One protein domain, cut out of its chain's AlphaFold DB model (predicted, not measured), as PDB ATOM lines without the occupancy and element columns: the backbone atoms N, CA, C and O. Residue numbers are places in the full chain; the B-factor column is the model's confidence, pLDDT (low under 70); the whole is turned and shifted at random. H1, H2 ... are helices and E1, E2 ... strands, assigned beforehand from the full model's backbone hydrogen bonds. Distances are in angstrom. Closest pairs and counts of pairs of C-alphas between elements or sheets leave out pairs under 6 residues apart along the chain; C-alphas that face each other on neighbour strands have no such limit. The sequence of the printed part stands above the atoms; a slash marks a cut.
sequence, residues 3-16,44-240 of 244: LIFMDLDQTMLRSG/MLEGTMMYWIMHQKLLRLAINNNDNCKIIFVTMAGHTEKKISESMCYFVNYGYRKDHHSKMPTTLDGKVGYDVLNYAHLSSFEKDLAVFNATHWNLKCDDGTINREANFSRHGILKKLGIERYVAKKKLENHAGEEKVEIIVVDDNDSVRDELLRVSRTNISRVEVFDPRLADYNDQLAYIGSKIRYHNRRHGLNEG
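Overview. This is residues 3 to 16 and 44 to 240 of the 244 residues of an uncharacterized protein of Pelagibaculum spongiae (UniProt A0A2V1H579). A twisted parallel sheet of five strands forms the core, covered on one face by H2 and H8, side by side, with the short H1 standing up from it, and on the other by the long H6 with H7. H4 and H5 pack on H6, and H3 grazes the sheet; in the long link after H3, residues 96 to 101 stick out. The printed part has 211 residues with eight named helices and five named strands, in the order E1 H1 H2 E2 H3 E3 H4 H5 H6 E4 H7 E5 H8, and its class is mixed, helices and strands. It is compact, with a radius of gyration of the C-alphas of 17.9 A and spans of 58 by 46 by 33 A.

Arrangement. The sheet runs E3, residues 115 to 117, E2, 69 to 74, E1, 3 to 7, E4, 181 to 186, and E5, 204 to 210. Across its neighbour pairs, in that order, N 117 and O 73 at 2.8 A, N 6 and O 72 at 2.9 A, N 5 and O 184 at 2.8 A, and N 185 and O 208 at 2.8 A are within hydrogen-bond range. It makes three layers, helices on both faces of a sheet: H1, residues 8 to 13, H2, 46 to 63, and H8, 217 to 238, on one face, H6, 148 to 173, and H7, 190 to 197, on the other. H2 and H8 touch at a shallow tilt of 18 degrees, the same way; their closest C-alphas, Leu 58 and Gly 225, are 5.8 A apart. H6, the hub, touches H7 at a shallow tilt of 34 degrees, only just short of steep; their closest C-alphas, Gly 156 and Val 192, are 3.8 A apart. H4, residues 119 to 127, touches H6 about perpendicular at 88 degrees, closest at C-alphas 122 and 158, 5.8 A. H5, residues 129 to 136, forms a hairpin with H6, closest at C-alphas 135 and 154, 4.6 A. H3, residues 81 to 93, only grazes the sheet with residues 81 to 85. E2, H3, E3 and E4, H7, E5 are strand-helix-strand units, parallel neighbour strands with a helix between, with right-handed crossovers. In H1, H2, H3, H5, H6 and H7 every O i to N i+4 pair is within hydrogen-bond range; H8 has 17 of 18, and H4 2 of 5 beside 5 of 6 O i to N i+3 pairs.

Along the chain. E1 begins at C-alpha 3 (-12.014, -14.900, 142.228). H6 measures 37.8 A from C-alpha 148 (-22.361, -2.431, 167.595), H2 26.1 A, and H8 32.0 A to C-alpha 238 (-2.212, -26.065, 129.374).

Size, cuts and confidence. The two farthest C-alphas, Asp 143 and Gly 240, are 65.9 A apart. Residues 17 to 43 are not printed; C-alphas 16 and 44 are 7.4 A apart across the cut. The links H3 to E3 and H5 to H6 are long. Mean pLDDT of the printed part is 72.8; 82 residues are under 70, among them 78 to 113.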
ATOM      1  N   LEU A   3     -10.927 -15.836 141.917       91.62
ATOM      2  CA  LEU A   3     -12.014 -14.900 142.228       91.62
ATOM      3  C   LEU A   3     -11.519 -13.823 143.187       91.62
ATOM      4  O   LEU A   3     -10.880 -14.124 144.189       91.62
ATOM      5  N   ILE A   4     -11.820 -12.563 142.896       92.19
ATOM      6  CA  ILE A   4     -11.374 -11.422 143.694       92.19
ATOM      7  C   ILE A   4     -12.610 -10.713 144.233       92.19
ATOM      8  O   ILE A   4     -13.329 -10.063 143.478       92.19
ATOM      9  N   PHE A   5     -12.860 -10.841 145.530       91.88
ATOM     10  CA  PHE A   5     -13.958 -10.170 146.212       91.88
ATOM     11  C   PHE A   5     -13.468  -8.846 146.790       91.88
ATOM     12  O   PHE A   5     -12.551  -8.846 147.603       91.88
ATOM     13  N   MET A   6     -14.047  -7.720 146.379       89.38
ATOM     14  CA  MET A   6     -13.648  -6.392 146.863       89.38
ATOM     15  C   MET A   6     -14.820  -5.692 147.541       89.38
ATOM     16  O   MET A   6     -15.918  -5.677 146.980       89.38
ATOM     17  N   ASP A   7     -14.597  -5.073 148.702       86.56
ATOM     18  CA  ASP A   7     -15.608  -4.200 149.302       86.56
ATOM     19  C   ASP A   7     -15.834  -2.976 148.405       86.56
ATOM     20  O   ASP A   7     -14.964  -2.109 148.294       86.56
ATOM     21  N   LEU A   8     -17.000  -2.892 147.759       76.56
ATOM     22  CA  LEU A   8     -17.323  -1.799 146.839       76.56
ATOM     23  C   LEU A   8     -17.274  -0.434 147.528       76.56
ATOM     24  O   LEU A   8     -16.814   0.544 146.932       76.56
ATOM     25  N   ASP A   9     -17.771  -0.362 148.762       69.69
ATOM     26  CA  ASP A   9     -17.997   0.909 149.437       69.69
ATOM     27  C   ASP A   9     -16.659   1.582 149.709       69.69
ATOM     28  O   ASP A   9     -16.506   2.773 149.461       69.69
ATOM     29  N   GLN A  10     -15.663   0.815 150.139       67.75
ATOM     30  CA  GLN A  10     -14.339   1.330 150.488       67.75
ATOM     31  C   GLN A  10     -13.405   1.421 149.290       67.75
ATOM     32  O   GLN A  10     -12.673   2.396 149.124       67.75
ATOM     33  N   THR A  11     -13.467   0.423 148.416       66.50
ATOM     34  CA  THR A  11     -12.555   0.302 147.278       66.50
ATOM     35  C   THR A  11     -12.911   1.281 146.160       66.50
ATOM     36  O   THR A  11     -12.029   1.768 145.454       66.50
ATOM     37  N   MET A  12     -14.198   1.595 145.984       64.56
ATOM     38  CA  MET A  12     -14.686   2.305 144.796       64.56
ATOM     39  C   MET A  12     -15.513   3.546 145.126       64.56
ATOM     40  O   MET A  12     -15.347   4.576 144.478       64.56
ATOM     41  N   LEU A  13     -16.409   3.467 146.115       58.50
ATOM     42  CA  LEU A  13     -17.314   4.580 146.435       58.50
ATOM     43  C   LEU A  13     -16.699   5.594 147.411       58.50
ATOM     44  O   LEU A  13     -17.030   6.777 147.348       58.50
ATOM     45  N   ARG A  14     -15.791   5.153 148.287       53.75
ATOM     46  CA  ARG A  14     -15.084   5.982 149.282       53.75
ATOM     47  C   ARG A  14     -13.594   6.109 149.017       53.75
ATOM     48  O   ARG A  14     -12.942   6.926 149.659       53.75
ATOM     49  N   SER A  15     -13.055   5.399 148.030       45.97
ATOM     50  CA  SER A  15     -11.654   5.540 147.617       45.97
ATOM     51  C   SER A  15     -11.300   6.949 147.132       45.97
ATOM     52  O   SER A  15     -10.125   7.260 146.967       45.97
ATOM     53  N   GLY A  16     -12.290   7.823 146.916       39.62
ATOM     54  CA  GLY A  16     -12.115   9.255 146.657       39.62
ATOM     55  C   GLY A  16     -12.015  10.153 147.902       39.62
ATOM     56  O   GLY A  16     -11.776  11.347 147.740       39.62
ATOM     57  N   MET A  44      -7.669  15.243 144.408       45.69
ATOM     58  CA  MET A  44      -6.873  14.157 144.962       45.69
ATOM     59  C   MET A  44      -5.398  14.519 144.934       45.69
ATOM     60  O   MET A  44      -4.853  14.876 143.892       45.69
ATOM     61  N   LEU A  45      -4.759  14.388 146.095       43.25
ATOM     62  CA  LEU A  45      -3.307  14.332 146.230       43.25
ATOM     63  C   LEU A  45      -2.762  13.228 145.300       43.25
ATOM     64  O   LEU A  45      -3.437  12.218 145.081       43.25
ATOM     65  N   GLU A  46      -1.549  13.391 144.760       41.47
ATOM     66  CA  GLU A  46      -0.958  12.475 143.760       41.47
ATOM     67  C   GLU A  46      -1.049  10.986 144.156       41.47
ATOM     68  O   GLU A  46      -1.337  10.131 143.315       41.47
ATOM     69  N   GLY A  47      -0.898  10.674 145.449       42.97
ATOM     70  CA  GLY A  47      -1.028   9.313 145.978       42.97
ATOM     71  C   GLY A  47      -2.423   8.701 145.797       42.97
ATOM     72  O   GLY A  47      -2.542   7.534 145.424       42.97
ATOM     73  N   THR A  48      -3.493   9.480 145.976       49.34
ATOM     74  CA  THR A  48      -4.872   8.994 145.802       49.34
ATOM     75  C   THR A  48      -5.205   8.801 144.318       49.34
ATOM     76  O   THR A  48      -5.944   7.886 143.960       49.34
ATOM     77  N   MET A  49      -4.587   9.581 143.421       52.91
ATOM     78  CA  MET A  49      -4.694   9.359 141.976       52.91
ATOM     79  C   MET A  49      -4.028   8.043 141.546       52.91
ATOM     80  O   MET A  49      -4.616   7.293 140.764       52.91
ATOM     81  N   MET A  50      -2.841   7.715 142.073       55.66
ATOM     82  CA  MET A  50      -2.198   6.427 141.776       55.66
ATOM     83  C   MET A  50      -3.030   5.242 142.268       55.66
ATOM     84  O   MET A  50      -3.238   4.283 141.522       55.66
ATOM     85  N   TYR A  51      -3.548   5.342 143.490       62.69
ATOM     86  CA  TYR A  51      -4.418   4.345 144.103       62.69
ATOM     87  C   TYR A  51      -5.644   4.015 143.232       62.69
ATOM     88  O   TYR A  51      -5.948   2.849 142.958       62.69
ATOM     89  N   TRP A  52      -6.297   5.054 142.707       66.19
ATOM     90  CA  TRP A  52      -7.404   4.937 141.756       66.19
ATOM     91  C   TRP A  52      -6.999   4.263 140.446       66.19
ATOM     92  O   TRP A  52      -7.678   3.353 139.965       66.19
ATOM     93  N   ILE A  53      -5.869   4.676 139.868       65.56
ATOM     94  CA  ILE A  53      -5.359   4.112 138.613       65.56
ATOM     95  C   ILE A  53      -5.050   2.616 138.768       65.56
ATOM     96  O   ILE A  53      -5.294   1.844 137.837       65.56
ATOM     97  N   MET A  54      -4.531   2.176 139.917       69.38
ATOM     98  CA  MET A  54      -4.230   0.760 140.154       69.38
ATOM     99  C   MET A  54      -5.494  -0.100 140.173       69.38
ATOM    100  O   MET A  54      -5.542  -1.113 139.478       69.38
ATOM    101  N   HIS A  55      -6.551   0.340 140.854       77.31
ATOM    102  CA  HIS A  55      -7.850  -0.334 140.830       77.31
ATOM    103  C   HIS A  55      -8.460  -0.384 139.422       77.31
ATOM    104  O   HIS A  55      -8.931  -1.436 138.989       77.31
ATOM    105  N   GLN A  56      -8.376   0.710 138.653       73.75
ATOM    106  CA  GLN A  56      -8.814   0.715 137.249       73.75
ATOM    107  C   GLN A  56      -8.037  -0.304 136.409       73.75
ATOM    108  O   GLN A  56      -8.623  -1.021 135.594       73.75
ATOM    109  N   LYS A  57      -6.714  -0.384 136.597       75.69
ATOM    110  CA  LYS A  57      -5.859  -1.357 135.906       75.69
ATOM    111  C   LYS A  57      -6.217  -2.791 136.288       75.69
ATOM    112  O   LYS A  57      -6.301  -3.625 135.392       75.69
ATOM    113  N   LEU A  58      -6.460  -3.074 137.569       80.88
ATOM    114  CA  LEU A  58      -6.894  -4.397 138.033       80.88
ATOM    115  C   LEU A  58      -8.218  -4.815 137.401       80.88
ATOM    116  O   LEU A  58      -8.311  -5.921 136.879       80.88
ATOM    117  N   LEU A  59      -9.204  -3.916 137.373       78.19
ATOM    118  CA  LEU A  59     -10.494  -4.173 136.736       78.19
ATOM    119  C   LEU A  59     -10.343  -4.508 135.257       78.19
ATOM    120  O   LEU A  59     -10.852  -5.523 134.795       78.19
ATOM    121  N   ARG A  60      -9.574  -3.703 134.519       74.69
ATOM    122  CA  ARG A  60      -9.293  -3.962 133.101       74.69
ATOM    123  C   ARG A  60      -8.561  -5.287 132.891       74.69
ATOM    124  O   ARG A  60      -8.877  -6.011 131.953       74.69
ATOM    125  N   LEU A  61      -7.599  -5.614 133.757       76.56
ATOM    126  CA  LEU A  61      -6.896  -6.894 133.702       76.56
ATOM    127  C   LEU A  61      -7.851  -8.061 133.945       76.56
ATOM    128  O   LEU A  61      -7.839  -8.992 133.151       76.56
ATOM    129  N   ALA A  62      -8.694  -8.017 134.976       79.19
ATOM    130  CA  ALA A  62      -9.663  -9.081 135.230       79.19
ATOM    131  C   ALA A  62     -10.638  -9.251 134.054       79.19
ATOM    132  O   ALA A  62     -10.865 -10.368 133.610       79.19
ATOM    133  N   ILE A  63     -11.128  -8.150 133.479       76.69
ATOM    134  CA  ILE A  63     -12.046  -8.168 132.328       76.69
ATOM    135  C   ILE A  63     -11.420  -8.835 131.107       76.69
ATOM    136  O   ILE A  63     -12.054  -9.671 130.470       76.69
ATOM    137  N   ASN A  64     -10.162  -8.515 130.811       74.12
ATOM    138  CA  ASN A  64      -9.437  -9.125 129.698       74.12
ATOM    139  C   ASN A  64      -9.055 -10.595 129.957       74.12
ATOM    140  O   ASN A  64      -8.480 -11.226 129.079       74.12
ATOM    141  N   ASN A  65      -9.316 -11.122 131.157       73.50
ATOM    142  CA  ASN A  65      -8.984 -12.484 131.576       73.50
ATOM    143  C   ASN A  65     -10.188 -13.166 132.252       73.50
ATOM    144  O   ASN A  65      -9.990 -13.983 133.150       73.50
ATOM    145  N   ASN A  66     -11.417 -12.810 131.858       75.88
ATOM    146  CA  ASN A  66     -12.654 -13.159 132.570       75.88
ATOM    147  C   ASN A  66     -12.868 -14.674 132.749       75.88
ATOM    148  O   ASN A  66     -13.454 -15.100 133.744       75.88
ATOM    149  N   ASP A  67     -12.347 -15.485 131.826       76.06
ATOM    150  CA  ASP A  67     -12.438 -16.950 131.888       76.06
ATOM    151  C   ASP A  67     -11.592 -17.535 133.034       76.06
ATOM    152  O   ASP A  67     -11.947 -18.541 133.646       76.06
ATOM    153  N   ASN A  68     -10.497 -16.856 133.389       78.69
ATOM    154  CA  ASN A  68      -9.537 -17.304 134.399       78.69
ATOM    155  C   ASN A  68      -9.619 -16.506 135.705       78.69
ATOM    156  O   ASN A  68      -9.242 -17.012 136.765       78.69
ATOM    157  N   CYS A  69     -10.091 -15.262 135.639       85.06
ATOM    158  CA  CYS A  69     -10.131 -14.323 136.746       85.06
ATOM    159  C   CYS A  69     -11.411 -13.492 136.718       85.06
ATOM    160  O   CYS A  69     -11.719 -12.874 135.706       85.06
ATOM    161  N   LYS A  70     -12.085 -13.353 137.863       86.12
ATOM    162  CA  LYS A  70     -13.256 -12.477 137.978       86.12
ATOM    163  C   LYS A  70     -13.213 -11.615 139.232       86.12
ATOM    164  O   LYS A  70     -12.886 -12.111 140.306       86.12
ATOM    165  N   ILE A  71     -13.566 -10.336 139.092       87.31
ATOM    166  CA  ILE A  71     -13.795  -9.430 140.226       87.31
ATOM    167  C   ILE A  71     -15.282  -9.436 140.583       87.31
ATOM    168  O   ILE A  71     -16.151  -9.335 139.713       87.31
ATOM    169  N   ILE A  72     -15.561  -9.553 141.877       89.25
ATOM    170  CA  ILE A  72     -16.888  -9.508 142.469       89.25
ATOM    171  C   ILE A  72     -16.870  -8.427 143.538       89.25
ATOM    172  O   ILE A  72     -16.143  -8.512 144.524       89.25
ATOM    173  N   PHE A  73     -17.695  -7.412 143.369       86.00
ATOM    174  CA  PHE A  73     -17.889  -6.410 144.395       86.00
ATOM    175  C   PHE A  73     -18.892  -6.896 145.425       86.00
ATOM    176  O   PHE A  73     -19.979  -7.356 145.080       86.00
ATOM    177  N   VAL A  74     -18.541  -6.775 146.696       87.50
ATOM    178  CA  VAL A  74     -19.417  -7.116 147.813       87.50
ATOM    179  C   VAL A  74     -19.682  -5.844 148.601       87.50
ATOM    180  O   VAL A  74     -18.759  -5.098 148.893       87.50
ATOM    181  N   THR A  75     -20.938  -5.555 148.922       84.06
ATOM    182  CA  THR A  75     -21.302  -4.344 149.666       84.06
ATOM    183  C   THR A  75     -22.497  -4.589 150.570       84.06
ATOM    184  O   THR A  75     -23.449  -5.284 150.206       84.06
ATOM    185  N   MET A  76     -22.444  -3.986 151.757       81.06
ATOM    186  CA  MET A  76     -23.576  -3.930 152.685       81.06
ATOM    187  C   MET A  76     -24.460  -2.703 152.441       81.06
ATOM    188  O   MET A  76     -25.481  -2.546 153.108       81.06
ATOM    189  N   ALA A  77     -24.112  -1.846 151.483       72.94
ATOM    190  CA  ALA A  77     -24.941  -0.733 151.077       72.94
ATOM    191  C   ALA A  77     -26.030  -1.164 150.079       72.94
ATOM    192  O   ALA A  77     -25.878  -2.065 149.247       72.94
ATOM    193  N   GLY A  78     -27.176  -0.485 150.163       67.56
ATOM    194  CA  GLY A  78     -28.359  -0.714 149.327       67.56
ATOM    195  C   GLY A  78     -28.236  -0.144 147.912       67.56
ATOM    196  O   GLY A  78     -29.190   0.442 147.397       67.56
ATOM    197  N   HIS A  79     -27.062  -0.244 147.286       69.69
ATOM    198  CA  HIS A  79     -26.858   0.243 145.926       69.69
ATOM    199  C   HIS A  79     -27.539  -0.683 144.910       69.69
ATOM    200  O   HIS A  79     -27.389  -1.907 144.944       69.69
ATOM    201  N   THR A  80     -28.303  -0.090 143.990       67.56
ATOM    202  CA  THR A  80     -28.901  -0.822 142.868       67.56
ATOM    203  C   THR A  80     -27.829  -1.165 141.841       67.56
ATOM    204  O   THR A  80     -26.887  -0.395 141.666       67.56
ATOM    205  N   GLU A  81     -28.003  -2.274 141.117       67.69
ATOM    206  CA  GLU A  81     -27.085  -2.687 140.043       67.69
ATOM    207  C   GLU A  81     -26.814  -1.530 139.079       67.69
ATOM    208  O   GLU A  81     -25.669  -1.138 138.908       67.69
ATOM    209  N   LYS A  82     -27.870  -0.861 138.596       67.00
ATOM    210  CA  LYS A  82     -27.765   0.326 137.734       67.00
ATOM    211  C   LYS A  82     -26.833   1.414 138.291       67.00
ATOM    212  O   LYS A  82     -25.998   1.923 137.550       67.00
ATOM    213  N   LYS A  83     -26.954   1.774 139.576       68.12
ATOM    214  CA  LYS A  83     -26.106   2.812 140.196       68.12
ATOM    215  C   LYS A  83     -24.642   2.385 140.251       68.12
ATOM    216  O   LYS A  83     -23.749   3.214 140.075       68.12
ATOM    217  N   ILE A  84     -24.397   1.103 140.503       68.94
ATOM    218  CA  ILE A  84     -23.047   0.543 140.543       68.94
ATOM    219  C   ILE A  84     -22.467   0.524 139.131       68.94
ATOM    220  O   ILE A  84     -21.365   1.020 138.931       68.94
ATOM    221  N   SER A  85     -23.238   0.076 138.140       65.81
ATOM    222  CA  SER A  85     -22.856   0.089 136.728       65.81
ATOM    223  C   SER A  85     -22.477   1.478 136.240       65.81
ATOM    224  O   SER A  85     -21.420   1.642 135.633       65.81
ATOM    225  N   GLU A  86     -23.296   2.484 136.547       63.91
ATOM    226  CA  GLU A  86     -23.012   3.883 136.228       63.91
ATOM    227  C   GLU A  86     -21.706   4.332 136.896       63.91
ATOM    228  O   GLU A  86     -20.796   4.788 136.205       63.91
ATOM    229  N   SER A  87     -21.566   4.123 138.208       67.19
ATOM    230  CA  SER A  87     -20.369   4.512 138.973       67.19
ATOM    231  C   SER A  87     -19.098   3.845 138.447       67.19
ATOM    232  O   SER A  87     -18.057   4.485 138.344       67.19
ATOM    233  N   MET A  88     -19.185   2.580 138.050       68.50
ATOM    234  CA  MET A  88     -18.069   1.806 137.513       68.50
ATOM    235  C   MET A  88     -17.716   2.202 136.081       68.50
ATOM    236  O   MET A  88     -16.537   2.274 135.743       68.50
ATOM    237  N   CYS A  89     -18.714   2.519 135.251       60.25
ATOM    238  CA  CYS A  89     -18.481   3.121 133.941       60.25
ATOM    239  C   CYS A  89     -17.735   4.444 134.091       60.25
ATOM    240  O   CYS A  89     -16.744   4.659 133.399       60.25
ATOM    241  N   TYR A  90     -18.160   5.305 135.019       58.16
ATOM    242  CA  TYR A  90     -17.418   6.524 135.325       58.16
ATOM    243  C   TYR A  90     -16.009   6.199 135.810       58.16
ATOM    244  O   TYR A  90     -15.054   6.694 135.224       58.16
ATOM    245  N   PHE A  91     -15.863   5.318 136.801       64.19
ATOM    246  CA  PHE A  91     -14.576   4.942 137.380       64.19
ATOM    247  C   PHE A  91     -13.572   4.473 136.329       64.19
ATOM    248  O   PHE A  91     -12.452   4.966 136.286       64.19
ATOM    249  N   VAL A  92     -13.960   3.546 135.450       59.78
ATOM    250  CA  VAL A  92     -13.039   2.974 134.462       59.78
ATOM    251  C   VAL A  92     -12.775   3.930 133.294       59.78
ATOM    252  O   VAL A  92     -11.663   3.932 132.754       59.78
ATOM    253  N   ASN A  93     -13.752   4.763 132.918       54.50
ATOM    254  CA  ASN A  93     -13.628   5.701 131.797       54.50
ATOM    255  C   ASN A  93     -13.016   7.049 132.191       54.50
ATOM    256  O   ASN A  93     -12.586   7.801 131.319       54.50
ATOM    257  N   TYR A  94     -12.923   7.355 133.487       51.19
ATOM    258  CA  TYR A  94     -12.408   8.630 133.982       51.19
ATOM    259  C   TYR A  94     -10.960   8.913 133.532       51.19
ATOM    260  O   TYR A  94     -10.606  10.060 133.268       51.19
ATOM    261  N   GLY A  95     -10.138   7.876 133.332       47.38
ATOM    262  CA  GLY A  95      -8.781   8.012 132.780       47.38
ATOM    263  C   GLY A  95      -8.704   8.195 131.255       47.38
ATOM    264  O   GLY A  95      -7.608   8.329 130.717       47.38
ATOM    265  N   TYR A  96      -9.833   8.168 130.539       44.41
ATOM    266  CA  TYR A  96      -9.878   8.050 129.081       44.41
ATOM    267  C   TYR A  96     -10.704   9.184 128.449       44.41
ATOM    268  O   TYR A  96     -11.785   8.984 127.907       44.41
ATOM    269  N   ARG A  97     -10.169  10.412 128.451       43.59
ATOM    270  CA  ARG A  97     -10.742  11.540 127.683       43.59
ATOM    271  C   ARG A  97     -10.606  11.396 126.150       43.59
ATOM    272  O   ARG A  97     -10.860  12.373 125.455       43.59
ATOM    273  N   LYS A  98     -10.186  10.244 125.600       39.06
ATOM    274  CA  LYS A  98      -9.825  10.147 124.170       39.06
ATOM    275  C   LYS A  98     -10.421   9.036 123.301       39.06
ATOM    276  O   LYS A  98     -10.318   9.199 122.101       39.06
ATOM    277  N   ASP A  99     -11.114   8.021 123.819       37.88
ATOM    278  CA  ASP A  99     -11.837   7.059 122.963       37.88
ATOM    279  C   ASP A  99     -13.224   6.763 123.534       37.88
ATOM    280  O   ASP A  99     -13.385   6.168 124.597       37.88
ATOM    281  N   HIS A 100     -14.249   7.179 122.800       36.44
ATOM    282  CA  HIS A 100     -15.663   7.063 123.149       36.44
ATOM    283  C   HIS A 100     -16.281   5.672 122.896       36.44
ATOM    284  O   HIS A 100     -17.485   5.583 122.668       36.44
ATOM    285  N   HIS A 101     -15.515   4.570 122.930       35.47
ATOM    286  CA  HIS A 101     -16.020   3.299 122.376       35.47
ATOM    287  C   HIS A 101     -15.897   2.022 123.214       35.47
ATOM    288  O   HIS A 101     -16.418   0.997 122.786       35.47
ATOM    289  N   SER A 102     -15.360   2.040 124.433       41.28
ATOM    290  CA  SER A 102     -15.448   0.869 125.323       41.28
ATOM    291  C   SER A 102     -16.566   1.053 126.351       41.28
ATOM    292  O   SER A 102     -16.339   1.376 127.514       41.28
ATOM    293  N   LYS A 103     -17.821   0.843 125.927       42.50
ATOM    294  CA  LYS A 103     -18.905   0.574 126.884       42.50
ATOM    295  C   LYS A 103     -18.499  -0.675 127.660       42.50
ATOM    296  O   LYS A 103     -18.395  -1.727 127.043       42.50
ATOM    297  N   MET A 104     -18.252  -0.568 128.964       42.59
ATOM    298  CA  MET A 104     -18.120  -1.740 129.829       42.59
ATOM    299  C   MET A 104     -19.527  -2.222 130.184       42.59
ATOM    300  O   MET A 104     -20.214  -1.538 130.942       42.59
ATOM    301  N   PRO A 105     -20.001  -3.350 129.629       41.97
ATOM    302  CA  PRO A 105     -21.225  -3.967 130.106       41.97
ATOM    303  C   PRO A 105     -21.008  -4.456 131.538       41.97
ATOM    304  O   PRO A 105     -19.899  -4.817 131.921       41.97
ATOM    305  N   THR A 106     -22.081  -4.484 132.312       41.28
ATOM    306  CA  THR A 106     -22.173  -5.173 133.600       41.28
ATOM    307  C   THR A 106     -23.373  -6.089 133.487       41.28
ATOM    308  O   THR A 106     -24.439  -5.620 133.084       41.28
ATOM    309  N   THR A 107     -23.236  -7.368 133.807       41.88
ATOM    310  CA  THR A 107     -24.395  -8.263 133.874       41.88
ATOM    311  C   THR A 107     -24.217  -9.228 135.029       41.88
ATOM    312  O   THR A 107     -23.133  -9.793 135.157       41.88
ATOM    313  N   LEU A 108     -25.290  -9.518 135.764       38.75
ATOM    314  CA  LEU A 108     -25.375 -10.635 136.720       38.75
ATOM    315  C   LEU A 108     -24.912 -11.996 136.144       38.75
ATOM    316  O   LEU A 108     -24.455 -12.855 136.898       38.75
ATOM    317  N   ASP A 109     -24.956 -12.167 134.817       42.31
ATOM    318  CA  ASP A 109     -24.511 -13.370 134.095       42.31
ATOM    319  C   ASP A 109     -23.037 -13.324 133.633       42.31
ATOM    320  O   ASP A 109     -22.571 -14.223 132.937       42.31
ATOM    321  N   GLY A 110     -22.271 -12.290 134.004       47.81
ATOM    322  CA  GLY A 110     -20.828 -12.227 133.757       47.81
ATOM    323  C   GLY A 110     -20.355 -12.106 132.308       47.81
ATOM    324  O   GLY A 110     -19.231 -12.520 132.033       47.81
ATOM    325  N   LYS A 111     -21.146 -11.547 131.384       51.56
ATOM    326  CA  LYS A 111     -20.739 -11.504 129.971       51.56
ATOM    327  C   LYS A 111     -19.588 -10.534 129.687       51.56
ATOM    328  O   LYS A 111     -18.828 -10.816 128.773       51.56
ATOM    329  N   VAL A 112     -19.405  -9.468 130.478       53.78
ATOM    330  CA  VAL A 112     -18.181  -8.635 130.551       53.78
ATOM    331  C   VAL A 112     -18.206  -7.867 131.889       53.78
ATOM    332  O   VAL A 112     -19.290  -7.493 132.330       53.78
ATOM    333  N   GLY A 113     -17.063  -7.608 132.541       61.31
ATOM    334  CA  GLY A 113     -16.972  -6.579 133.593       61.31
ATOM    335  C   GLY A 113     -16.596  -7.078 134.994       61.31
ATOM    336  O   GLY A 113     -15.424  -7.176 135.344       61.31
ATOM    337  N   TYR A 114     -17.609  -7.291 135.829       76.12
ATOM    338  CA  TYR A 114     -17.528  -7.695 137.237       76.12
ATOM    339  C   TYR A 114     -18.949  -8.061 137.716       76.12
ATOM    340  O   TYR A 114     -19.923  -7.678 137.065       76.12
ATOM    341  N   ASP A 115     -19.076  -8.736 138.862       80.50
ATOM    342  CA  ASP A 115     -20.382  -8.999 139.501       80.50
ATOM    343  C   ASP A 115     -20.560  -8.191 140.793       80.50
ATOM    344  O   ASP A 115     -19.588  -7.683 141.352       80.50
ATOM    345  N   VAL A 116     -21.799  -8.097 141.293       82.19
ATOM    346  CA  VAL A 116     -22.121  -7.413 142.555       82.19
ATOM    347  C   VAL A 116     -22.972  -8.292 143.475       82.19
ATOM    348  O   VAL A 116     -24.083  -8.698 143.133       82.19
ATOM    349  N   LEU A 117     -22.507  -8.476 144.708       86.69
ATOM    350  CA  LEU A 117     -23.284  -8.961 145.845       86.69
ATOM    351  C   LEU A 117     -23.603  -7.775 146.765       86.69
ATOM    352  O   LEU A 117     -22.739  -7.312 147.504       86.69
ATOM    353  N   ASN A 118     -24.827  -7.253 146.699       84.38
ATOM    354  CA  ASN A 118     -25.245  -6.098 147.493       84.38
ATOM    355  C   ASN A 118     -26.074  -6.508 148.716       84.38
ATOM    356  O   ASN A 118     -26.434  -7.676 148.887       84.38
ATOM    357  N   TYR A 119     -26.457  -5.518 149.522       84.12
ATOM    358  CA  TYR A 119     -27.281  -5.722 150.708       84.12
ATOM    359  C   TYR A 119     -28.546  -6.550 150.451       84.12
ATOM    360  O   TYR A 119     -28.893  -7.406 151.260       84.12
ATOM    361  N   ALA A 120     -29.243  -6.324 149.334       82.62
ATOM    362  CA  ALA A 120     -30.476  -7.043 149.021       82.62
ATOM    363  C   ALA A 120     -30.216  -8.540 148.782       82.62
ATOM    364  O   ALA A 120     -30.956  -9.380 149.295       82.62
ATOM    365  N   HIS A 121     -29.136  -8.883 148.070       86.62
ATOM    366  CA  HIS A 121     -28.709 -10.274 147.900       86.62
ATOM    367  C   HIS A 121     -28.344 -10.908 149.247       86.62
ATOM    368  O   HIS A 121     -28.820 -11.995 149.564       86.62
ATOM    369  N   LEU A 122     -27.551 -10.211 150.061       88.62
ATOM    370  CA  LEU A 122     -27.034 -10.734 151.326       88.62
ATOM    371  C   LEU A 122     -28.134 -10.908 152.385       88.62
ATOM    372  O   LEU A 122     -28.278 -11.984 152.957       88.62
ATOM    373  N   SER A 123     -28.970  -9.888 152.592       86.31
ATOM    374  CA  SER A 123     -30.104  -9.943 153.531       86.31
ATOM    375  C   SER A 123     -31.145 -10.998 153.149       86.31
ATOM    376  O   SER A 123     -31.835 -11.525 154.016       86.31
ATOM    377  N   SER A 124     -31.238 -11.378 151.868       88.81
ATOM    378  CA  SER A 124     -32.133 -12.462 151.456       88.81
ATOM    379  C   SER A 124     -31.764 -13.821 152.064       88.81
ATOM    380  O   SER A 124     -32.644 -14.671 152.207       88.81
ATOM    381  N   PHE A 125     -30.501 -14.027 152.459       89.06
ATOM    382  CA  PHE A 125     -30.060 -15.258 153.119       89.06
ATOM    383  C   PHE A 125     -30.617 -15.394 154.534       89.06
ATOM    384  O   PHE A 125     -30.816 -16.508 155.000       89.06
ATOM    385  N   GLU A 126     -30.946 -14.278 155.180       87.69
ATOM    386  CA  GLU A 126     -31.524 -14.238 156.527       87.69
ATOM    387  C   GLU A 126     -33.015 -14.613 156.540       87.69
ATOM    388  O   GLU A 126     -33.644 -14.622 157.592       87.69
ATOM    389  N   LYS A 127     -33.600 -14.965 155.385       88.44
ATOM    390  CA  LYS A 127     -34.892 -15.670 155.338       88.44
ATOM    391  C   LYS A 127     -34.791 -17.092 155.898       88.44
ATOM    392  O   LYS A 127     -35.802 -17.654 156.306       88.44
ATOM    393  N   ASP A 128     -33.593 -17.675 155.887       89.06
ATOM    394  CA  ASP A 128     -33.297 -18.921 156.585       89.06
ATOM    395  C   ASP A 128     -33.103 -18.629 158.079       89.06
ATOM    396  O   ASP A 128     -32.256 -17.816 158.458       89.06
ATOM    397  N   LEU A 129     -33.883 -19.300 158.929       83.31
ATOM    398  CA  LEU A 129     -33.877 -19.074 160.373       83.31
ATOM    399  C   LEU A 129     -32.524 -19.401 161.021       83.31
ATOM    400  O   LEU A 129     -32.123 -18.724 161.965       83.31
ATOM    401  N   ALA A 130     -31.800 -20.409 160.528       86.88
ATOM    402  CA  ALA A 130     -30.487 -20.753 161.063       86.88
ATOM    403  C   ALA A 130     -29.463 -19.658 160.743       86.88
ATOM    404  O   ALA A 130     -28.675 -19.276 161.611       86.88
ATOM    405  N   VAL A 131     -29.513 -19.106 159.525       86.69
ATOM    406  CA  VAL A 131     -28.673 -17.967 159.127       86.69
ATOM    407  C   VAL A 131     -29.038 -16.729 159.934       86.69
ATOM    408  O   VAL A 131     -28.143 -16.090 160.479       86.69
ATOM    409  N   PHE A 132     -30.332 -16.421 160.059       85.94
ATOM    410  CA  PHE A 132     -30.815 -15.299 160.860       85.94
ATOM    411  C   PHE A 132     -30.299 -15.379 162.298       85.94
ATOM    412  O   PHE A 132     -29.690 -14.433 162.786       85.94
ATOM    413  N   ASN A 133     -30.472 -16.524 162.962       81.94
ATOM    414  CA  ASN A 133     -30.013 -16.716 164.336       81.94
ATOM    415  C   ASN A 133     -28.491 -16.572 164.459       81.94
ATOM    416  O   ASN A 133     -28.015 -15.956 165.410       81.94
ATOM    417  N   ALA A 134     -27.729 -17.088 163.491       82.56
ATOM    418  CA  ALA A 134     -26.276 -16.947 163.468       82.56
ATOM    419  C   ALA A 134     -25.828 -15.487 163.285       82.56
ATOM    420  O   ALA A 134     -24.831 -15.081 163.877       82.56
ATOM    421  N   THR A 135     -26.557 -14.685 162.503       83.25
ATOM    422  CA  THR A 135     -26.228 -13.269 162.272       83.25
ATOM    423  C   THR A 135     -26.816 -12.317 163.318       83.25
ATOM    424  O   THR A 135     -26.374 -11.173 163.396       83.25
ATOM    425  N   HIS A 136     -27.788 -12.761 164.124       78.12
ATOM    426  CA  HIS A 136     -28.555 -11.924 165.061       78.12
ATOM    427  C   HIS A 136     -28.458 -12.358 166.537       78.12
ATOM    428  O   HIS A 136     -29.261 -11.911 167.357       78.12
ATOM    429  N   TRP A 137     -27.482 -13.196 166.897       70.88
ATOM    430  CA  TRP A 137     -27.405 -13.884 168.195       70.88
ATOM    431  C   TRP A 137     -27.411 -12.981 169.450       70.88
ATOM    432  O   TRP A 137     -27.749 -13.463 170.528       70.88
ATOM    433  N   ASN A 138     -27.087 -11.687 169.342       61.94
ATOM    434  CA  ASN A 138     -27.030 -10.740 170.470       61.94
ATOM    435  C   ASN A 138     -27.389  -9.281 170.108       61.94
ATOM    436  O   ASN A 138     -26.863  -8.337 170.696       61.94
ATOM    437  N   LEU A 139     -28.264  -9.053 169.124       60.81
ATOM    438  CA  LEU A 139     -28.487  -7.695 168.595       60.81
ATOM    439  C   LEU A 139     -29.205  -6.717 169.530       60.81
ATOM    440  O   LEU A 139     -29.232  -5.524 169.226       60.81
ATOM    441  N   LYS A 140     -29.770  -7.184 170.643       53.81
ATOM    442  CA  LYS A 140     -30.336  -6.310 171.670       53.81
ATOM    443  C   LYS A 140     -29.515  -6.434 172.940       53.81
ATOM    444  O   LYS A 140     -29.447  -7.510 173.525       53.81
ATOM    445  N   CYS A 141     -28.920  -5.323 173.349       59.25
ATOM    446  CA  CYS A 141     -28.516  -5.137 174.732       59.25
ATOM    447  C   CYS A 141     -29.776  -5.098 175.618       59.25
ATOM    448  O   CYS A 141     -30.857  -4.727 175.143       59.25
ATOM    449  N   ASP A 142     -29.642  -5.430 176.904       67.00
ATOM    450  CA  ASP A 142     -30.750  -5.363 177.875       67.00
ATOM    451  C   ASP A 142     -31.369  -3.952 177.974       67.00
ATOM    452  O   ASP A 142     -32.529  -3.794 178.347       67.00
ATOM    453  N   ASP A 143     -30.615  -2.920 177.578       68.81
ATOM    454  CA  ASP A 143     -31.024  -1.512 177.541       68.81
ATOM    455  C   ASP A 143     -31.737  -1.081 176.239       68.81
ATOM    456  O   ASP A 143     -32.077   0.091 176.067       68.81
ATOM    457  N   GLY A 144     -31.978  -2.010 175.306       59.88
ATOM    458  CA  GLY A 144     -32.653  -1.745 174.034       59.88
ATOM    459  C   GLY A 144     -31.780  -1.097 172.952       59.88
ATOM    460  O   GLY A 144     -32.284  -0.834 171.856       59.88
ATOM    461  N   THR A 145     -30.488  -0.866 173.206       62.62
ATOM    462  CA  THR A 145     -29.538  -0.420 172.178       62.62
ATOM    463  C   THR A 145     -29.092  -1.580 171.279       62.62
ATOM    464  O   THR A 145     -29.100  -2.750 171.671       62.62
ATOM    465  N   ILE A 146     -28.721  -1.260 170.031       58.97
ATOM    466  CA  ILE A 146     -28.131  -2.241 169.113       58.97
ATOM    467  C   ILE A 146     -26.671  -2.434 169.507       58.97
ATOM    468  O   ILE A 146     -25.885  -1.482 169.466       58.97
ATOM    469  N   ASN A 147     -26.296  -3.671 169.818       67.06
ATOM    470  CA  ASN A 147     -24.901  -4.017 170.042       67.06
ATOM    471  C   ASN A 147     -24.097  -3.764 168.746       67.06
ATOM    472  O   ASN A 147     -24.320  -4.397 167.713       67.06
ATOM    473  N   ARG A 148     -23.168  -2.797 168.774       61.84
ATOM    474  CA  ARG A 148     -22.361  -2.431 167.595       61.84
ATOM    475  C   ARG A 148     -21.473  -3.582 167.124       61.84
ATOM    476  O   ARG A 148     -21.314  -3.745 165.917       61.84
ATOM    477  N   GLU A 149     -20.949  -4.392 168.042       61.22
ATOM    478  CA  GLU A 149     -20.152  -5.582 167.714       61.22
ATOM    479  C   GLU A 149     -21.005  -6.626 166.988       61.22
ATOM    480  O   GLU A 149     -20.562  -7.223 166.005       61.22
ATOM    481  N   ALA A 150     -22.274  -6.763 167.384       64.56
ATOM    482  CA  ALA A 150     -23.235  -7.628 166.708       64.56
ATOM    483  C   ALA A 150     -23.492  -7.186 165.257       64.56
ATOM    484  O   ALA A 150     -23.589  -8.019 164.359       64.56
ATOM    485  N   ASN A 151     -23.541  -5.875 164.995       68.38
ATOM    486  CA  ASN A 151     -23.747  -5.358 163.640       68.38
ATOM    487  C   ASN A 151     -22.543  -5.621 162.711       68.38
ATOM    488  O   ASN A 151     -22.722  -5.994 161.551       68.38
ATOM    489  N   PHE A 152     -21.311  -5.480 163.210       71.38
ATOM    490  CA  PHE A 152     -20.110  -5.801 162.427       71.38
ATOM    491  C   PHE A 152     -19.959  -7.308 162.198       71.38
ATOM    492  O   PHE A 152     -19.667  -7.728 161.076       71.38
ATOM    493  N   SER A 153     -20.245  -8.119 163.219       75.69
ATOM    494  CA  SER A 153     -20.285  -9.579 163.108       75.69
ATOM    495  C   SER A 153     -21.328 -10.041 162.082       75.69
ATOM    496  O   SER A 153     -21.009 -10.841 161.200       75.69
ATOM    497  N   ARG A 154     -22.530  -9.446 162.084       84.19
ATOM    498  CA  ARG A 154     -23.554  -9.677 161.054       84.19
ATOM    499  C   ARG A 154     -23.022  -9.412 159.646       84.19
ATOM    500  O   ARG A 154     -23.216 -10.236 158.756       84.19
ATOM    501  N   HIS A 155     -22.345  -8.283 159.429       85.31
ATOM    502  CA  HIS A 155     -21.774  -7.953 158.119       85.31
ATOM    503  C   HIS A 155     -20.724  -8.985 157.676       85.31
ATOM    504  O   HIS A 155     -20.771  -9.440 156.533       85.31
ATOM    505  N   GLY A 156     -19.826  -9.389 158.581       86.31
ATOM    506  CA  GLY A 156     -18.821 -10.432 158.344       86.31
ATOM    507  C   GLY A 156     -19.428 -11.754 157.900       86.31
ATOM    508  O   GLY A 156     -19.094 -12.266 156.829       86.31
ATOM    509  N   ILE A 157     -20.384 -12.262 158.677       88.44
ATOM    510  CA  ILE A 157     -21.054 -13.535 158.401       88.44
ATOM    511  C   ILE A 157     -21.802 -13.477 157.063       88.44
ATOM    512  O   ILE A 157     -21.692 -14.398 156.253       88.44
ATOM    513  N   LEU A 158     -22.529 -12.391 156.785       89.81
ATOM    514  CA  LEU A 158     -23.268 -12.251 155.529       89.81
ATOM    515  C   LEU A 158     -22.345 -12.204 154.310       89.81
ATOM    516  O   LEU A 158     -22.596 -12.916 153.337       89.81
ATOM    517  N   LYS A 159     -21.265 -11.414 154.358       90.31
ATOM    518  CA  LYS A 159     -20.281 -11.355 153.266       90.31
ATOM    519  C   LYS A 159     -19.627 -12.722 153.038       90.31
ATOM    520  O   LYS A 159     -19.561 -13.173 151.893       90.31
ATOM    521  N   LYS A 160     -19.229 -13.415 154.111       91.75
ATOM    522  CA  LYS A 160     -18.695 -14.785 154.062       91.75
ATOM    523  C   LYS A 160     -19.660 -15.745 153.357       91.75
ATOM    524  O   LYS A 160     -19.271 -16.410 152.398       91.75
ATOM    525  N   LEU A 161     -20.922 -15.782 153.785       90.50
ATOM    526  CA  LEU A 161     -21.952 -16.636 153.183       90.50
ATOM    527  C   LEU A 161     -22.194 -16.294 151.709       90.50
ATOM    528  O   LEU A 161     -22.359 -17.192 150.882       90.50
ATOM    529  N   GLY A 162     -22.196 -15.004 151.366       91.31
ATOM    530  CA  GLY A 162     -22.300 -14.542 149.985       91.31
ATOM    531  C   GLY A 162     -21.174 -15.078 149.106       91.31
ATOM    532  O   GLY A 162     -21.444 -15.610 148.029       91.31
ATOM    533  N   ILE A 163     -19.932 -15.014 149.592       91.38
ATOM    534  CA  ILE A 163     -18.752 -15.558 148.908       91.38
ATOM    535  C   ILE A 163     -18.880 -17.071 148.720       91.38
ATOM    536  O   ILE A 163     -18.741 -17.562 147.601       91.38
ATOM    537  N   GLU A 164     -19.195 -17.819 149.779       90.75
ATOM    538  CA  GLU A 164     -19.323 -19.281 149.720       90.75
ATOM    539  C   GLU A 164     -20.401 -19.730 148.729       90.75
ATOM    540  O   GLU A 164     -20.170 -20.628 147.912       90.75
ATOM    541  N   ARG A 165     -21.568 -19.075 148.755       90.06
ATOM    542  CA  ARG A 165     -22.665 -19.358 147.822       90.06
ATOM    543  C   ARG A 165     -22.295 -19.007 146.388       90.06
ATOM    544  O   ARG A 165     -22.606 -19.778 145.481       90.06
ATOM    545  N   TYR A 166     -21.615 -17.881 146.176       90.62
ATOM    546  CA  TYR A 166     -21.152 -17.481 144.850       90.62
ATOM    547  C   TYR A 166     -20.145 -18.490 144.282       90.62
ATOM    548  O   TYR A 166     -20.294 -18.938 143.145       90.62
ATOM    549  N   VAL A 167     -19.164 -18.910 145.085       89.38
ATOM    550  CA  VAL A 167     -18.177 -19.932 144.704       89.38
ATOM    551  C   VAL A 167     -18.857 -21.255 144.355       89.38
ATOM    552  O   VAL A 167     -18.558 -21.849 143.318       89.38
ATOM    553  N   ALA A 168     -19.789 -21.715 145.195       86.94
ATOM    554  CA  ALA A 168     -20.526 -22.950 144.945       86.94
ATOM    555  C   ALA A 168     -21.321 -22.878 143.632       86.94
ATOM    556  O   ALA A 168     -21.235 -23.799 142.821       86.94
ATOM    557  N   LYS A 169     -22.026 -21.765 143.390       85.12
ATOM    558  CA  LYS A 169     -22.750 -21.518 142.136       85.12
ATOM    559  C   LYS A 169     -21.807 -21.562 140.929       85.12
ATOM    560  O   LYS A 169     -22.084 -22.283 139.979       85.12
ATOM    561  N   LYS A 170     -20.664 -20.869 140.984       80.38
ATOM    562  CA  LYS A 170     -19.698 -20.846 139.873       80.38
ATOM    563  C   LYS A 170     -19.112 -22.216 139.549       80.38
ATOM    564  O   LYS A 170     -18.967 -22.548 138.378       80.38
ATOM    565  N   LYS A 171     -18.821 -23.033 140.564       76.81
ATOM    566  CA  LYS A 171     -18.366 -24.415 140.355       76.81
ATOM    567  C   LYS A 171     -19.426 -25.269 139.649       76.81
ATOM    568  O   LYS A 171     -19.085 -26.064 138.780       76.81
ATOM    569  N   LEU A 172     -20.694 -25.117 140.039       71.25
ATOM    570  CA  LEU A 172     -21.806 -25.841 139.418       71.25
ATOM    571  C   LEU A 172     -22.010 -25.427 137.954       71.25
ATOM    572  O   LEU A 172     -22.301 -26.279 137.129       71.25
ATOM    573  N   GLU A 173     -21.829 -24.146 137.629       73.12
ATOM    574  CA  GLU A 173     -22.017 -23.619 136.269       73.12
ATOM    575  C   GLU A 173     -20.894 -24.012 135.295       73.12
ATOM    576  O   GLU A 173     -21.164 -24.249 134.121       73.12
ATOM    577  N   ASN A 174     -19.643 -24.090 135.760       64.75
ATOM    578  CA  ASN A 174     -18.475 -24.162 134.874       64.75
ATOM    579  C   ASN A 174     -17.945 -25.585 134.581       64.75
ATOM    580  O   ASN A 174     -16.920 -25.684 133.921       64.75
ATOM    581  N   HIS A 175     -18.590 -26.657 135.069       53.59
ATOM    582  CA  HIS A 175     -18.316 -28.095 134.815       53.59
ATOM    583  C   HIS A 175     -17.006 -28.492 134.081       53.59
ATOM    584  O   HIS A 175     -17.028 -29.202 133.077       53.59
ATOM    585  N   ALA A 176     -15.851 -28.137 134.649       49.94
ATOM    586  CA  ALA A 176     -14.538 -28.616 134.229       49.94
ATOM    587  C   ALA A 176     -13.699 -28.966 135.470       49.94
ATOM    588  O   ALA A 176     -12.953 -28.148 135.997       49.94
ATOM    589  N   GLY A 177     -13.852 -30.203 135.950       52.78
ATOM    590  CA  GLY A 177     -12.919 -30.838 136.884       52.78
ATOM    591  C   GLY A 177     -13.058 -30.480 138.368       52.78
ATOM    592  O   GLY A 177     -13.687 -29.511 138.779       52.78
ATOM    593  N   GLU A 178     -12.429 -31.310 139.197       59.22
ATOM    594  CA  GLU A 178     -12.349 -31.235 140.664       59.22
ATOM    595  C   GLU A 178     -11.592 -29.997 141.195       59.22
ATOM    596  O   GLU A 178     -11.292 -29.904 142.389       59.22
ATOM    597  N   GLU A 179     -11.256 -29.041 140.328       73.31
ATOM    598  CA  GLU A 179     -10.357 -27.945 140.651       73.31
ATOM    599  C   GLU A 179     -11.049 -26.921 141.562       73.31
ATOM    600  O   GLU A 179     -12.052 -26.286 141.225       73.31
ATOM    601  N   LYS A 180     -10.511 -26.778 142.774       84.56
ATOM    602  CA  LYS A 180     -10.972 -25.777 143.738       84.56
ATOM    603  C   LYS A 180     -10.543 -24.379 143.291       84.56
ATOM    604  O   LYS A 180      -9.439 -24.196 142.783       84.56
ATOM    605  N   VAL A 181     -11.379 -23.377 143.556       87.50
ATOM    606  CA  VAL A 181     -11.068 -21.984 143.205       87.50
ATOM    607  C   VAL A 181     -10.099 -21.358 144.204       87.50
ATOM    608  O   VAL A 181     -10.137 -21.652 145.401       87.50
ATOM    609  N   GLU A 182      -9.255 -20.456 143.716       90.81
ATOM    610  CA  GLU A 182      -8.498 -19.547 144.574       90.81
ATOM    611  C   GLU A 182      -9.301 -18.267 144.757       90.81
ATOM    612  O   GLU A 182      -9.874 -17.755 143.791       90.81
ATOM    613  N   ILE A 183      -9.340 -17.738 145.979       92.94
ATOM    614  CA  ILE A 183      -9.988 -16.458 146.240       92.94
ATOM    615  C   ILE A 183      -9.032 -15.458 146.885       92.94
ATOM    616  O   ILE A 183      -8.224 -15.796 147.752       92.94
ATOM    617  N   ILE A 184      -9.175 -14.208 146.467       93.94
ATOM    618  CA  ILE A 184      -8.617 -13.028 147.116       93.94
ATOM    619  C   ILE A 184      -9.793 -12.230 147.665       93.94
ATOM    620  O   ILE A 184     -10.789 -12.055 146.966       93.94
ATOM    621  N   VAL A 185      -9.681 -11.737 148.893       92.25
ATOM    622  CA  VAL A 185     -10.660 -10.823 149.474       92.25
ATOM    623  C   VAL A 185      -9.976  -9.528 149.889       92.25
ATOM    624  O   VAL A 185      -8.923  -9.551 150.516       92.25
ATOM    625  N   VAL A 186     -10.573  -8.403 149.520       89.69
ATOM    626  CA  VAL A 186     -10.144  -7.056 149.887       89.69
ATOM    627  C   VAL A 186     -11.255  -6.433 150.718       89.69
ATOM    628  O   VAL A 186     -12.311  -6.094 150.179       89.69
ATOM    629  N   ASP A 187     -11.026  -6.309 152.021       87.75
ATOM    630  CA  ASP A 187     -12.010  -5.786 152.970       87.75
ATOM    631  C   ASP A 187     -11.293  -5.093 154.135       87.75
ATOM    632  O   ASP A 187     -10.294  -5.598 154.652       87.75
ATOM    633  N   ASP A 188     -11.787  -3.923 154.532       79.81
ATOM    634  CA  ASP A 188     -11.216  -3.122 155.618       79.81
ATOM    635  C   ASP A 188     -11.827  -3.459 156.983       79.81
ATOM    636  O   ASP A 188     -11.431  -2.902 158.004       79.81
ATOM    637  N   ASN A 189     -12.813  -4.349 157.034       80.88
ATOM    638  CA  ASN A 189     -13.496  -4.682 158.267       80.88
ATOM    639  C   ASN A 189     -12.845  -5.890 158.948       80.88
ATOM    640  O   ASN A 189     -12.905  -7.015 158.455       80.88
ATOM    641  N   ASP A 190     -12.279  -5.662 160.132       79.50
ATOM    642  CA  ASP A 190     -11.592  -6.679 160.938       79.50
ATOM    643  C   ASP A 190     -12.464  -7.915 161.193       79.50
ATOM    644  O   ASP A 190     -12.021  -9.038 160.969       79.50
ATOM    645  N   SER A 191     -13.739  -7.718 161.540       77.12
ATOM    646  CA  SER A 191     -14.683  -8.817 161.772       77.12
ATOM    647  C   SER A 191     -15.014  -9.588 160.495       77.12
ATOM    648  O   SER A 191     -15.242 -10.796 160.543       77.12
ATOM    649  N   VAL A 192     -15.034  -8.919 159.337       77.81
ATOM    650  CA  VAL A 192     -15.163  -9.612 158.048       77.81
ATOM    651  C   VAL A 192     -13.921 -10.468 157.810       77.81
ATOM    652  O   VAL A 192     -14.062 -11.638 157.468       77.81
ATOM    653  N   ARG A 193     -12.715  -9.942 158.050       79.25
ATOM    654  CA  ARG A 193     -11.467 -10.709 157.888       79.25
ATOM    655  C   ARG A 193     -11.453 -11.966 158.760       79.25
ATOM    656  O   ARG A 193     -11.146 -13.042 158.246       79.25
ATOM    657  N   ASP A 194     -11.868 -11.856 160.018       84.25
ATOM    658  CA  ASP A 194     -11.959 -12.995 160.940       84.25
ATOM    659  C   ASP A 194     -12.933 -14.074 160.443       84.25
ATOM    660  O   ASP A 194     -12.621 -15.269 160.458       84.25
ATOM    661  N   GLU A 195     -14.100 -13.669 159.936       85.62
ATOM    662  CA  GLU A 195     -15.082 -14.598 159.371       85.62
ATOM    663  C   GLU A 195     -14.616 -15.222 158.049       85.62
ATOM    664  O   GLU A 195     -14.907 -16.390 157.765       85.62
ATOM    665  N   LEU A 196     -13.830 -14.493 157.254       81.50
ATOM    666  CA  LEU A 196     -13.284 -14.984 155.990       81.50
ATOM    667  C   LEU A 196     -12.200 -16.048 156.173       81.50
ATOM    668  O   LEU A 196     -12.077 -16.951 155.341       81.50
ATOM    669  N   LEU A 197     -11.460 -16.017 157.284       78.06
ATOM    670  CA  LEU A 197     -10.546 -17.104 157.646       78.06
ATOM    671  C   LEU A 197     -11.291 -18.432 157.861       78.06
ATOM    672  O   LEU A 197     -10.724 -19.502 157.625       78.06
ATOM    673  N   ARG A 198     -12.575 -18.368 158.236       82.50
ATOM    674  CA  ARG A 198     -13.462 -19.517 158.486       82.50
ATOM    675  C   ARG A 198     -14.278 -19.940 157.263       82.50
ATOM    676  O   ARG A 198     -15.226 -20.717 157.405       82.50
ATOM    677  N   VAL A 199     -13.962 -19.419 156.079       83.44
ATOM    678  CA  VAL A 199     -14.598 -19.834 154.824       83.44
ATOM    679  C   VAL A 199     -14.336 -21.317 154.557       83.44
ATOM    680  O   VAL A 199     -13.205 -21.805 154.662       83.44
ATOM    681  N   SER A 200     -15.396 -22.030 154.188       83.50
ATOM    682  CA  SER A 200     -15.372 -23.452 153.874       83.50
ATOM    683  C   SER A 200     -14.400 -23.770 152.738       83.50
ATOM    684  O   SER A 200     -14.469 -23.223 151.637       83.50
ATOM    685  N   ARG A 201     -13.510 -24.738 152.979       84.69
ATOM    686  CA  ARG A 201     -12.499 -25.191 152.008       84.69
ATOM    687  C   ARG A 201     -12.997 -26.294 151.076       84.69
ATOM    688  O   ARG A 201     -12.203 -26.867 150.326       84.69
ATOM    689  N   THR A 202     -14.298 -26.593 151.084       87.19
ATOM    690  CA  THR A 202     -14.902 -27.607 150.204       87.19
ATOM    691  C   THR A 202     -14.656 -27.284 148.732       87.19
ATOM    692  O   THR A 202     -14.229 -28.151 147.975       87.19
ATOM    693  N   ASN A 203     -14.845 -26.020 148.339       86.88
ATOM    694  CA  ASN A 203     -14.692 -25.568 146.951       86.88
ATOM    695  C   ASN A 203     -13.523 -24.592 146.752       86.88
ATOM    696  O   ASN A 203     -13.339 -24.093 145.648       86.88
ATOM    697  N   ILE A 204     -12.747 -24.316 147.804       89.19
ATOM    698  CA  ILE A 204     -11.724 -23.267 147.816       89.19
ATOM    699  C   ILE A 204     -10.372 -23.873 148.188       89.19
ATOM    700  O   ILE A 204     -10.243 -24.509 149.236       89.19
ATOM    701  N   SER A 205      -9.368 -23.683 147.334       89.31
ATOM    702  CA  SER A 205      -7.992 -24.152 147.555       89.31
ATOM    703  C   SER A 205      -7.212 -23.170 148.420       89.31
ATOM    704  O   SER A 205      -6.491 -23.577 149.329       89.31
ATOM    705  N   ARG A 206      -7.387 -21.869 148.176       90.62
ATOM    706  CA  ARG A 206      -6.639 -20.797 148.836       90.62
ATOM    707  C   ARG A 206      -7.523 -19.578 149.072       90.62
ATOM    708  O   ARG A 206      -8.375 -19.262 148.252       90.62
ATOM    709  N   VAL A 207      -7.293 -18.913 150.204       91.69
ATOM    710  CA  VAL A 207      -7.913 -17.632 150.569       91.69
ATOM    711  C   VAL A 207      -6.769 -16.702 150.946       91.69
ATOM    712  O   VAL A 207      -5.966 -17.062 151.806       91.69
ATOM    713  N   GLU A 208      -6.682 -15.551 150.296       93.00
ATOM    714  CA  GLU A 208      -5.782 -14.453 150.666       93.00
ATOM    715  C   GLU A 208      -6.648 -13.240 151.019       93.00
ATOM    716  O   GLU A 208      -7.613 -12.961 150.311       93.00
ATOM    717  N   VAL A 209      -6.340 -12.544 152.113       90.94
ATOM    718  CA  VAL A 209      -7.120 -11.391 152.582       90.94
ATOM    719  C   VAL A 209      -6.198 -10.182 152.678       90.94
ATOM    720  O   VAL A 209      -5.145 -10.269 153.305       90.94
ATOM    721  N   PHE A 210      -6.593  -9.074 152.057       88.69
ATOM    722  CA  PHE A 210      -5.857  -7.813 152.039       88.69
ATOM    723  C   PHE A 210      -6.710  -6.701 152.638       88.69
ATOM    724  O   PHE A 210      -7.930  -6.679 152.464       88.69
ATOM    725  N   ASP A 211      -6.057  -5.781 153.340       84.44
ATOM    726  CA  ASP A 211      -6.710  -4.652 153.993       84.44
ATOM    727  C   ASP A 211      -6.322  -3.364 153.278       84.44
ATOM    728  O   ASP A 211      -5.145  -2.985 153.301       84.44
ATOM    729  N   PRO A 212      -7.293  -2.682 152.652       78.06
ATOM    730  CA  PRO A 212      -7.005  -1.509 151.854       78.06
ATOM    731  C   PRO A 212      -6.511  -0.307 152.672       78.06
ATOM    732  O   PRO A 212      -6.033   0.658 152.082       78.06
ATOM    733  N   ARG A 213      -6.593  -0.354 154.012       75.00
ATOM    734  CA  ARG A 213      -6.121   0.714 154.910       75.00
ATOM    735  C   ARG A 213      -4.623   0.638 155.208       75.00
ATOM    736  O   ARG A 213      -4.080   1.553 155.824       75.00
ATOM    737  N   LEU A 214      -3.955  -0.461 154.851       76.81
ATOM    738  CA  LEU A 214      -2.536  -0.637 155.153       76.81
ATOM    739  C   LEU A 214      -1.667   0.260 154.262       76.81
ATOM    740  O   LEU A 214      -1.959   0.484 153.089       76.81
ATOM    741  N   ALA A 215      -0.565   0.768 154.818       74.88
ATOM    742  CA  ALA A 215       0.325   1.694 154.114       74.88
ATOM    743  C   ALA A 215       0.991   1.072 152.871       74.88
ATOM    744  O   ALA A 215       1.299   1.778 151.913       74.88
ATOM    745  N   ASP A 216       1.188  -0.246 152.877       78.69
ATOM    746  CA  ASP A 216       1.767  -1.040 151.791       78.69
ATOM    747  C   ASP A 216       0.715  -1.541 150.788       78.69
ATOM    748  O   ASP A 216       1.031  -2.317 149.887       78.69
ATOM    749  N   TYR A 217      -0.546  -1.112 150.894       82.12
ATOM    750  CA  TYR A 217      -1.611  -1.666 150.063       82.12
ATOM    751  C   TYR A 217      -1.396  -1.434 148.551       82.12
ATOM    752  O   TYR A 217      -1.835  -2.239 147.733       82.12
ATOM    753  N   ASN A 218      -0.630  -0.416 148.143       74.19
ATOM    754  CA  ASN A 218      -0.204  -0.271 146.743       74.19
ATOM    755  C   ASN A 218       0.647  -1.462 146.259       74.19
ATOM    756  O   ASN A 218       0.439  -1.957 145.149       74.19
ATOM    757  N   ASP A 219       1.554  -1.971 147.091       80.44
ATOM    758  CA  ASP A 219       2.352  -3.158 146.769       80.44
ATOM    759  C   ASP A 219       1.466  -4.410 146.745       80.44
ATOM    760  O   ASP A 219       1.596  -5.261 145.858       80.44
ATOM    761  N   GLN A 220       0.481  -4.481 147.645       86.12
ATOM    762  CA  GLN A 220      -0.526  -5.546 147.656       86.12
ATOM    763  C   GLN A 220      -1.379  -5.529 146.372       86.12
ATOM    764  O   GLN A 220      -1.593  -6.575 145.760       86.12
ATOM    765  N   LEU A 221      -1.789  -4.358 145.874       83.56
ATOM    766  CA  LEU A 221      -2.486  -4.216 144.588       83.56
ATOM    767  C   LEU A 221      -1.617  -4.667 143.407       83.56
ATOM    768  O   LEU A 221      -2.112  -5.334 142.492       83.56
ATOM    769  N   ALA A 222      -0.324  -4.335 143.411       83.50
ATOM    770  CA  ALA A 222       0.615  -4.802 142.390       83.50
ATOM    771  C   ALA A 222       0.778  -6.334 142.419       83.50
ATOM    772  O   ALA A 222       0.808  -6.984 141.363       83.50
ATOM    773  N   TYR A 223       0.818  -6.926 143.615       90.88
ATOM    774  CA  TYR A 223       0.817  -8.374 143.811       90.88
ATOM    775  C   TYR A 223      -0.466  -9.024 143.273       90.88
ATOM    776  O   TYR A 223      -0.379  -9.974 142.490       90.88
ATOM    777  N   ILE A 224      -1.645  -8.480 143.597       91.44
ATOM    778  CA  ILE A 224      -2.933  -8.959 143.068       91.44
ATOM    779  C   ILE A 224      -2.918  -8.913 141.532       91.44
ATOM    780  O   ILE A 224      -3.247  -9.900 140.875       91.44
ATOM    781  N   GLY A 225      -2.453  -7.814 140.932       87.00
ATOM    782  CA  GLY A 225      -2.348  -7.697 139.474       87.00
ATOM    783  C   GLY A 225      -1.408  -8.733 138.850       87.00
ATOM    784  O   GLY A 225      -1.686  -9.277 137.777       87.00
ATOM    785  N   SER A 226      -0.317  -9.058 139.542       86.75
ATOM    786  CA  SER A 226       0.620 -10.108 139.131       86.75
ATOM    787  C   SER A 226      -0.004 -11.503 139.227       86.75
ATOM    788  O   SER A 226       0.204 -12.322 138.331       86.75
ATOM    789  N   LYS A 227      -0.835 -11.763 140.247       88.81
ATOM    790  CA  LYS A 227      -1.608 -13.008 140.383       88.81
ATOM    791  C   LYS A 227      -2.589 -13.214 139.238       88.81
ATOM    792  O   LYS A 227      -2.619 -14.307 138.677       88.81
ATOM    793  N   ILE A 228      -3.320 -12.170 138.843       85.75
ATOM    794  CA  ILE A 228      -4.220 -12.220 137.679       85.75
ATOM    795  C   ILE A 228      -3.436 -12.643 136.426       85.75
ATOM    796  O   ILE A 228      -3.832 -13.566 135.717       85.75
ATOM    797  N   ARG A 229      -2.276 -12.016 136.181       83.25
ATOM    798  CA  ARG A 229      -1.411 -12.354 135.037       83.25
ATOM    799  C   ARG A 229      -0.857 -13.777 135.101       83.25
ATOM    800  O   ARG A 229      -0.750 -14.425 134.061       83.25
ATOM    801  N   TYR A 230      -0.478 -14.250 136.287       84.38
ATOM    802  CA  TYR A 230       0.035 -15.606 136.477       84.38
ATOM    803  C   TYR A 230      -1.030 -16.662 136.170       84.38
ATOM    804  O   TYR A 230      -0.758 -17.589 135.410       84.38
ATOM    805  N   HIS A 231      -2.246 -16.490 136.701       76.38
ATOM    806  CA  HIS A 231      -3.370 -17.391 136.431       76.38
ATOM    807  C   HIS A 231      -3.680 -17.475 134.935       76.38
ATOM    808  O   HIS A 231      -3.846 -18.574 134.417       76.38
ATOM    809  N   ASN A 232      -3.622 -16.355 134.208       70.06
ATOM    810  CA  ASN A 232      -3.773 -16.381 132.753       70.06
ATOM    811  C   ASN A 232      -2.690 -17.226 132.047       70.06
ATOM    812  O   ASN A 232      -2.992 -18.048 131.189       70.06
ATOM    813  N   ARG A 233      -1.414 -17.067 132.429       66.56
ATOM    814  CA  ARG A 233      -0.309 -17.826 131.813       66.56
ATOM    815  C   ARG A 233      -0.366 -19.319 132.121       66.56
ATOM    816  O   ARG A 233      -0.057 -20.120 131.250       66.56
ATOM    817  N   ARG A 234      -0.729 -19.695 133.349       66.31
ATOM    818  CA  ARG A 234      -0.807 -21.104 133.760       66.31
ATOM    819  C   ARG A 234      -1.870 -21.864 132.965       66.31
ATOM    820  O   ARG A 234      -1.621 -22.998 132.579       66.31
ATOM    821  N   HIS A 235      -3.007 -21.232 132.686       58.09
ATOM    822  CA  HIS A 235      -4.052 -21.838 131.863       58.09
ATOM    823  C   HIS A 235      -3.720 -21.781 130.358       58.09
ATOM    824  O   HIS A 235      -3.928 -22.775 129.673       58.09
ATOM    825  N   GLY A 236      -3.065 -20.719 129.868       52.47
ATOM    826  CA  GLY A 236      -2.583 -20.649 128.478       52.47
ATOM    827  C   GLY A 236      -1.447 -21.626 128.127       52.47
ATOM    828  O   GLY A 236      -1.270 -21.964 126.963       52.47
ATOM    829  N   LEU A 237      -0.682 -22.114 129.112       47.47
ATOM    830  CA  LEU A 237       0.311 -23.183 128.911       47.47
ATOM    831  C   LEU A 237      -0.325 -24.579 128.822       47.47
ATOM    832  O   LEU A 237       0.223 -25.439 128.143       47.47
ATOM    833  N   ASN A 238      -1.482 -24.795 129.459       47.69
ATOM    834  CA  ASN A 238      -2.212 -26.065 129.374       47.69
ATOM    835  C   ASN A 238      -2.971 -26.223 128.044       47.69
ATOM    836  O   ASN A 238      -3.238 -27.347 127.632       47.69
ATOM    837  N   GLU A 239      -3.287 -25.123 127.356       44.84
ATOM    838  CA  GLU A 239      -3.870 -25.152 126.005       44.84
ATOM    839  C   GLU A 239      -2.810 -25.321 124.898       44.84
ATOM    840  O   GLU A 239      -3.153 -25.608 123.756       44.84
ATOM    841  N   GLY A 240      -1.519 -25.186 125.229       43.47
ATOM    842  CA  GLY A 240      -0.400 -25.266 124.282       43.47
ATOM    843  C   GLY A 240       0.383 -26.584 124.281       43.47
ATOM    844  O   GLY A 240       1.426 -26.651 123.637       43.47
TER     845      GLY A 240